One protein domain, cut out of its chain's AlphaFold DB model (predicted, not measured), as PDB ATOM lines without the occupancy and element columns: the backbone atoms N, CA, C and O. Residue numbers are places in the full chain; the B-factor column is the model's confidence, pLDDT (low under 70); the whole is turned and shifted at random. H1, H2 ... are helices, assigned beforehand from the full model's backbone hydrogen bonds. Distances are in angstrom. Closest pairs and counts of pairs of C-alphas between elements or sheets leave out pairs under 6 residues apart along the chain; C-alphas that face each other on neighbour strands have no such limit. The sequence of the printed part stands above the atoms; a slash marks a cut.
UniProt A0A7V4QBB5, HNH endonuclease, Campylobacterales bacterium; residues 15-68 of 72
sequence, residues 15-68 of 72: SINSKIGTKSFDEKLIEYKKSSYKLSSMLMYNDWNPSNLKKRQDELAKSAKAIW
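AT A GLANCE: This is residues 15 to 68 of the 72 residues of the protein "HNH endonuclease" of Campylobacterales bacterium (UniProt A0A7V4QBB5). One long helix, H4, stands at one side of a loose, open arrangement, and a small helical hairpin of H1 and H2 is at the other side. Short helix H3 and the link of residues 42 to 49 lie between them, and the far part of H4, with Trp 68, sticks out as residues 61 to 68. The printed part has 54 residues with four named helices, in the order H1, H2, H3, H4, and no named strand; its class is all helix. It is only just loose, close to compact, with a radius of gyration of the C-alphas of 12.2 A and spans of 32 by 25 by 15 A.

IN THESE COORDINATES: H4, residues 50 to 67, is 25.7 A long and runs from C-alpha 50 at (-22.020, 26.624, 21.410) to C-alpha 67 at (-37.755, 46.670, 24.712). H3 has residues 38 to 41 and is 5.1 A long. H2, residues 25 to 32, is 9.9 A long. H1, residues 15 to 20, is 8.8 A long and begins with C-alpha 15 at (-33.436, 38.436, -0.806).

HOW THE PARTS SIT: H4 is apart from H1, H2 and H3. H3 and H2 are close but not clearly touching; their closest C-alphas, those of Tyr 32 and Ser 41, are 5.0 A apart. H2 and H1 form a helical hairpin and touch, with the C-alphas of Ile 20 and Lys 28 closest at 6.2 A. They run opposite ways at a shallow tilt of 18 degrees. In H1 and H4 every O i to N i+4 pair is within hydrogen-bond range, in H2 2 of 4 are, and H3 is too short for such a pair.

THE WHOLE: The two C-alphas farthest apart, those of Lys 23 and Trp 68, are 32.7 A apart. The printed part has no cut. The links H1 to H2 and H2 to H3 are tight, and H3 to H4 is short. The mean pLDDT of the printed part is 91.2, and no printed residue is under 70.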
ATOM      1  N   SER A  15     -34.401  38.489   0.297       94.19
ATOM      2  CA  SER A  15     -33.436  38.436  -0.806       94.19
ATOM      3  C   SER A  15     -32.057  37.949  -0.353       94.19
ATOM      4  O   SER A  15     -31.452  37.103  -1.010       94.19
ATOM      5  N   ILE A  16     -31.581  38.434   0.797       93.69
ATOM      6  CA  ILE A  16     -30.303  38.030   1.389       93.69
ATOM      7  C   ILE A  16     -30.403  36.592   1.905       93.69
ATOM      8  O   ILE A  16     -29.561  35.758   1.574       93.69
ATOM      9  N   ASN A  17     -31.458  36.265   2.657       91.50
ATOM     10  CA  ASN A  17     -31.638  34.931   3.229       91.50
ATOM     11  C   ASN A  17     -31.728  33.834   2.149       91.50
ATOM     12  O   ASN A  17     -31.044  32.813   2.247       91.50
ATOM     13  N   SER A  18     -32.505  34.068   1.087       90.50
ATOM     14  CA  SER A  18     -32.642  33.134  -0.038       90.50
ATOM     15  C   SER A  18     -31.334  32.950  -0.809       90.50
ATOM     16  O   SER A  18     -31.032  31.841  -1.240       90.50
ATOM     17  N   LYS A  19     -30.523  34.008  -0.952       90.50
ATOM     18  CA  LYS A  19     -29.212  33.940  -1.620       90.50
ATOM     19  C   LYS A  19     -28.184  33.129  -0.823       90.50
ATOM     20  O   LYS A  19     -27.338  32.454  -1.410       90.50
ATOM     21  N   ILE A  20     -28.209  33.230   0.506       91.12
ATOM     22  CA  ILE A  20     -27.237  32.563   1.379       91.12
ATOM     23  C   ILE A  20     -27.547  31.067   1.523       91.12
ATOM     24  O   ILE A  20     -26.633  30.245   1.463       91.12
ATOM     25  N   GLY A  21     -28.811  30.703   1.752       87.19
ATOM     26  CA  GLY A  21     -29.222  29.309   1.941       87.19
ATOM     27  C   GLY A  21     -28.452  28.582   3.059       87.19
ATOM     28  O   GLY A  21     -28.347  29.053   4.195       87.19
ATOM     29  N   THR A  22     -27.901  27.404   2.749       87.81
ATOM     30  CA  THR A  22     -27.227  26.515   3.716       87.81
ATOM     31  C   THR A  22     -25.707  26.679   3.772       87.81
ATOM     32  O   THR A  22     -25.025  25.773   4.244       87.81
ATOM     33  N   LYS A  23     -25.173  27.810   3.297       90.06
ATOM     34  CA  LYS A  23     -23.733  28.108   3.339       90.06
ATOM     35  C   LYS A  23     -23.146  28.069   4.753       90.06
ATOM     36  O   LYS A  23     -23.877  28.149   5.751       90.06
ATOM     37  N   SER A  24     -21.821  27.958   4.819       89.75
ATOM     38  CA  SER A  24     -21.073  28.015   6.077       89.75
ATOM     39  C   SER A  24     -21.257  29.367   6.763       89.75
ATOM     40  O   SER A  24     -21.529  30.369   6.102       89.75
ATOM     41  N   PHE A  25     -21.124  29.405   8.092       89.44
ATOM     42  CA  PHE A  25     -21.314  30.639   8.858       89.44
ATOM     43  C   PHE A  25     -20.426  31.787   8.361       89.44
ATOM     44  O   PHE A  25     -20.921  32.902   8.222       89.44
ATOM     45  N   ASP A  26     -19.175  31.498   8.017       90.44
ATOM     46  CA  ASP A  26     -18.211  32.497   7.550       90.44
ATOM     47  C   ASP A  26     -18.666  33.145   6.238       90.44
ATOM     48  O   ASP A  26     -18.651  34.369   6.093       90.44
ATOM     49  N   GLU A  27     -19.183  32.341   5.305       91.31
ATOM     50  CA  GLU A  27     -19.798  32.852   4.077       91.31
ATOM     51  C   GLU A  27     -21.066  33.662   4.370       91.31
ATOM     52  O   GLU A  27     -21.315  34.684   3.724       91.31
ATOM     53  N   LYS A  28     -21.877  33.228   5.347       91.81
ATOM     54  CA  LYS A  28     -23.080  33.970   5.744       91.81
ATOM     55  C   LYS A  28     -22.723  35.332   6.330       91.81
ATOM     56  O   LYS A  28     -23.387  36.312   6.005       91.81
ATOM     57  N   LEU A  29     -21.662  35.416   7.133       92.25
ATOM     58  CA  LEU A  29     -21.213  36.640   7.798       92.25
ATOM     59  C   LEU A  29     -20.904  37.761   6.795       92.25
ATOM     60  O   LEU A  29     -21.219  38.925   7.041       92.25
ATOM     61  N   ILE A  30     -20.337  37.410   5.637       93.44
ATOM     62  CA  ILE A  30     -20.059  38.355   4.544       93.44
ATOM     63  C   ILE A  30     -21.356  38.973   4.009       93.44
ATOM     64  O   ILE A  30     -21.412  40.171   3.729       93.44
ATOM     65  N   GLU A  31     -22.408  38.171   3.863       94.06
ATOM     66  CA  GLU A  31     -23.702  38.640   3.371       94.06
ATOM     67  C   GLU A  31     -24.520  39.337   4.470       94.06
ATOM     68  O   GLU A  31     -25.228  40.296   4.177       94.06
ATOM     69  N   TYR A  32     -24.369  38.950   5.741       93.81
ATOM     70  CA  TYR A  32     -25.023  39.619   6.872       93.81
ATOM     71  C   TYR A  32     -24.632  41.091   6.970       93.81
ATOM     72  O   TYR A  32     -25.500  41.935   7.185       93.81
ATOM     73  N   LYS A  33     -23.359  41.420   6.707       93.88
ATOM     74  CA  LYS A  33     -22.852  42.805   6.657       93.88
ATOM     75  C   LYS A  33     -23.574  43.695   5.640       93.88
ATOM     76  O   LYS A  33     -23.527  44.912   5.769       93.88
ATOM     77  N   LYS A  34     -24.239  43.103   4.642       95.25
ATOM     78  CA  LYS A  34     -25.007  43.817   3.609       95.25
ATOM     79  C   LYS A  34     -26.457  44.087   4.019       95.25
ATOM     80  O   LYS A  34     -27.152  44.806   3.312       95.25
ATOM     81  N   SER A  35     -26.921  43.497   5.122       95.62
ATOM     82  CA  SER A  35     -28.275  43.707   5.634       95.62
ATOM     83  C   SER A  35     -28.464  45.147   6.110       95.62
ATOM     84  O   SER A  35     -27.595  45.731   6.762       95.62
ATOM     85  N   SER A  36     -29.635  45.709   5.826       96.25
ATOM     86  CA  SER A  36     -30.074  46.992   6.379       96.25
ATOM     87  C   SER A  36     -30.389  46.892   7.876       96.25
ATOM     88  O   SER A  36     -30.349  47.891   8.600       96.25
ATOM     89  N   TYR A  37     -30.647  45.680   8.381       94.50
ATOM     90  CA  TYR A  37     -30.882  45.444   9.797       94.50
ATOM     91  C   TYR A  37     -29.567  45.494  10.574       94.50
ATOM     92  O   TYR A  37     -28.742  44.583  10.495       94.50
ATOM     93  N   LYS A  38     -29.406  46.528  11.411       92.75
ATOM     94  CA  LYS A  38     -28.215  46.711  12.265       92.75
ATOM     95  C   LYS A  38     -27.887  45.480  13.111       92.75
ATOM     96  O   LYS A  38     -26.721  45.133  13.253       92.75
ATOM     97  N   LEU A  39     -28.905  44.787  13.630       91.94
ATOM     98  CA  LEU A  39     -28.733  43.573  14.438       91.94
ATOM     99  C   LEU A  39     -27.973  42.456  13.695       91.94
ATOM    100  O   LEU A  39     -27.306  41.642  14.338       91.94
ATOM    101  N   SER A  40     -28.094  42.428  12.367       93.44
ATOM    102  CA  SER A  40     -27.491  41.430  11.483       93.44
ATOM    103  C   SER A  40     -26.195  41.920  10.865       93.44
ATOM    104  O   SER A  40     -25.212  41.185  10.874       93.44
ATOM    105  N   SER A  41     -26.144  43.167  10.393       94.69
ATOM    106  CA  SER A  41     -24.925  43.718   9.795       94.69
ATOM    107  C   SER A  41     -23.802  43.966  10.796       94.69
ATOM    108  O   SER A  41     -22.633  43.920  10.417       94.69
ATOM    109  N   MET A  42     -24.134  44.150  12.076       93.31
ATOM    110  CA  MET A  42     -23.158  44.243  13.166       93.31
ATOM    111  C   MET A  42     -22.809  42.886  13.790       93.31
ATOM    112  O   MET A  42     -22.049  42.845  14.757       93.31
ATOM    113  N   LEU A  43     -23.353  41.771  13.287       91.75
ATOM    114  CA  LEU A  43     -23.004  40.454  13.808       91.75
ATOM    115  C   LEU A  43     -21.526  40.176  13.508       91.75
ATOM    116  O   LEU A  43     -21.119  40.118  12.350       91.75
ATOM    117  N   MET A  44     -20.723  40.005  14.558       87.81
ATOM    118  CA  MET A  44     -19.298  39.698  14.448       87.81
ATOM    119  C   MET A  44     -18.948  38.573  15.417       87.81
ATOM    120  O   MET A  44     -18.868  38.777  16.625       87.81
ATOM    121  N   TYR A  45     -18.754  37.380  14.865       88.56
ATOM    122  CA  TYR A  45     -18.273  36.197  15.568       88.56
ATOM    123  C   TYR A  45     -17.266  35.500  14.654       88.56
ATOM    124  O   TYR A  45     -17.492  35.437  13.447       88.56
ATOM    125  N   ASN A  46     -16.163  35.011  15.219       84.12
ATOM    126  CA  ASN A  46     -15.112  34.343  14.442       84.12
ATOM    127  C   ASN A  46     -15.498  32.910  14.065       84.12
ATOM    128  O   ASN A  46     -15.015  32.384  13.073       84.12
ATOM    129  N   ASP A  47     -16.350  32.286  14.871       85.75
ATOM    130  CA  ASP A  47     -16.827  30.927  14.686       85.75
ATOM    131  C   ASP A  47     -18.213  30.753  15.323       85.75
ATOM    132  O   ASP A  47     -18.592  31.450  16.269       85.75
ATOM    133  N   TRP A  48     -18.997  29.807  14.806       88.81
ATOM    134  CA  TRP A  48     -20.348  29.540  15.307       88.81
ATOM    135  C   TRP A  48     -20.392  28.288  16.181       88.81
ATOM    136  O   TRP A  48     -20.940  27.252  15.804       88.81
ATOM    137  N   ASN A  49     -19.771  28.390  17.356       88.50
ATOM    138  CA  ASN A  49     -19.716  27.327  18.358       88.50
ATOM    139  C   ASN A  49     -20.791  27.518  19.461       88.50
ATOM    140  O   ASN A  49     -21.391  28.594  19.561       88.50
ATOM    141  N   PRO A  50     -21.032  26.517  20.331       88.69
ATOM    142  CA  PRO A  50     -22.020  26.624  21.410       88.69
ATOM    143  C   PRO A  50     -21.793  27.776  22.406       88.69
ATOM    144  O   PRO A  50     -22.761  28.344  22.909       88.69
ATOM    145  N   SER A  51     -20.540  28.149  22.682       90.12
ATOM    146  CA  SER A  51     -20.202  29.267  23.578       90.12
ATOM    147  C   SER A  51     -20.634  30.610  22.980       90.12
ATOM    148  O   SER A  51     -21.348  31.389  23.615       90.12
ATOM    149  N   ASN A  52     -20.299  30.844  21.709       90.38
ATOM    150  CA  ASN A  52     -20.711  32.040  20.972       90.38
ATOM    151  C   ASN A  52     -22.225  32.083  20.751       90.38
ATOM    152  O   ASN A  52     -22.833  33.150  20.830       90.38
ATOM    153  N   LEU A  53     -22.850  30.919  20.554       89.50
ATOM    154  CA  LEU A  53     -24.301  30.796  20.483       89.50
ATOM    155  C   LEU A  53     -24.970  31.292  21.764       89.50
ATOM    156  O   LEU A  53     -25.901  32.096  21.708       89.50
ATOM    157  N   LYS A  54     -24.467  30.836  22.915       90.62
ATOM    158  CA  LYS A  54     -24.975  31.249  24.219       90.62
ATOM    159  C   LYS A  54     -24.796  32.749  24.424       90.62
ATOM    160  O   LYS A  54     -25.750  33.429  24.788       90.62
ATOM    161  N   LYS A  55     -23.613  33.281  24.102       91.69
ATOM    162  CA  LYS A  55     -23.344  34.721  24.168       91.69
ATOM    163  C   LYS A  55     -24.340  35.527  23.326       91.69
ATOM    164  O   LYS A  55     -24.914  36.494  23.825       91.69
ATOM    165  N   ARG A  56     -24.615  35.095  22.091       92.38
ATOM    166  CA  ARG A  56     -25.610  35.740  21.224       92.38
ATOM    167  C   ARG A  56     -27.013  35.708  21.831       92.38
ATOM    168  O   ARG A  56     -27.719  36.713  21.785       92.38
ATOM    169  N   GLN A  57     -27.436  34.573  22.381       91.75
ATOM    170  CA  GLN A  57     -28.741  34.462  23.038       91.75
ATOM    171  C   GLN A  57     -28.851  35.407  24.239       91.75
ATOM    172  O   GLN A  57     -29.873  36.073  24.388       91.75
ATOM    173  N   ASP A  58     -27.792  35.530  25.041       93.50
ATOM    174  CA  ASP A  58     -27.758  36.443  26.186       93.50
ATOM    175  C   ASP A  58     -27.840  37.921  25.745       93.50
ATOM    176  O   ASP A  58     -28.540  38.720  26.368       93.50
ATOM    177  N   GLU A  59     -27.177  38.301  24.646       91.81
ATOM    178  CA  GLU A  59     -27.282  39.642  24.040       91.81
ATOM    179  C   GLU A  59     -28.712  39.955  23.567       91.81
ATOM    180  O   GLU A  59     -29.244  41.044  23.823       91.81
ATOM    181  N   LEU A  60     -29.357  38.989  22.907       91.75
ATOM    182  CA  LEU A  60     -30.744  39.114  22.461       91.75
ATOM    183  C   LEU A  60     -31.709  39.192  23.647       91.75
ATOM    184  O   LEU A  60     -32.601  40.036  23.637       91.75
ATOM    185  N   ALA A  61     -31.507  38.384  24.690       92.62
ATOM    186  CA  ALA A  61     -32.332  38.399  25.895       92.62
ATOM    187  C   ALA A  61     -32.244  39.744  26.635       92.62
ATOM    188  O   ALA A  61     -33.266  40.293  27.050       92.62
ATOM    189  N   LYS A  62     -31.037  40.320  26.747       92.06
ATOM    190  CA  LYS A  62     -30.838  41.669  27.306       92.06
ATOM    191  C   LYS A  62     -31.603  42.725  26.510       92.06
ATOM    192  O   LYS A  62     -32.284  43.559  27.101       92.06
ATOM    193  N   SER A  63     -31.519  42.657  25.181       90.12
ATOM    194  CA  SER A  63     -32.227  43.580  24.287       90.12
ATOM    195  C   SER A  63     -33.746  43.425  24.412       90.12
ATOM    196  O   SER A  63     -34.456  44.416  24.556       90.12
ATOM    197  N   ALA A  64     -34.244  42.186  24.440       91.38
ATOM    198  CA  ALA A  64     -35.664  41.885  24.593       91.38
ATOM    199  C   ALA A  64     -36.219  42.427  25.916       91.38
ATOM    200  O   ALA A  64     -37.237  43.104  25.898       91.38
ATOM    201  N   LYS A  65     -35.520  42.225  27.042       90.94
ATOM    202  CA  LYS A  65     -35.930  42.764  28.351       90.94
ATOM    203  C   LYS A  65     -36.011  44.295  28.365       90.94
ATOM    204  O   LYS A  65     -36.844  44.857  29.068       90.94
ATOM    205  N   ALA A  66     -35.135  44.974  27.626       88.56
ATOM    206  CA  ALA A  66     -35.140  46.433  27.552       88.56
ATOM    207  C   ALA A  66     -36.303  46.983  26.706       88.56
ATOM    208  O   ALA A  66     -36.816  48.058  27.010       88.56
ATOM    209  N   ILE A  67     -36.702  46.259  25.655       89.25
ATOM    210  CA  ILE A  67     -37.755  46.670  24.712       89.25
ATOM    211  C   ILE A  67     -39.134  46.254  25.224       89.25
ATOM    212  O   ILE A  67     -40.054  47.066  25.285       89.25
ATOM    213  N   TRP A  68     -39.284  44.983  25.583       88.38
ATOM    214  CA  TRP A  68     -40.516  44.426  26.122       88.38
ATOM    215  C   TRP A  68     -40.548  44.686  27.620       88.38
ATOM    216  O   TRP A  68     -40.234  43.815  28.433       88.38
TER     217      TRP A  68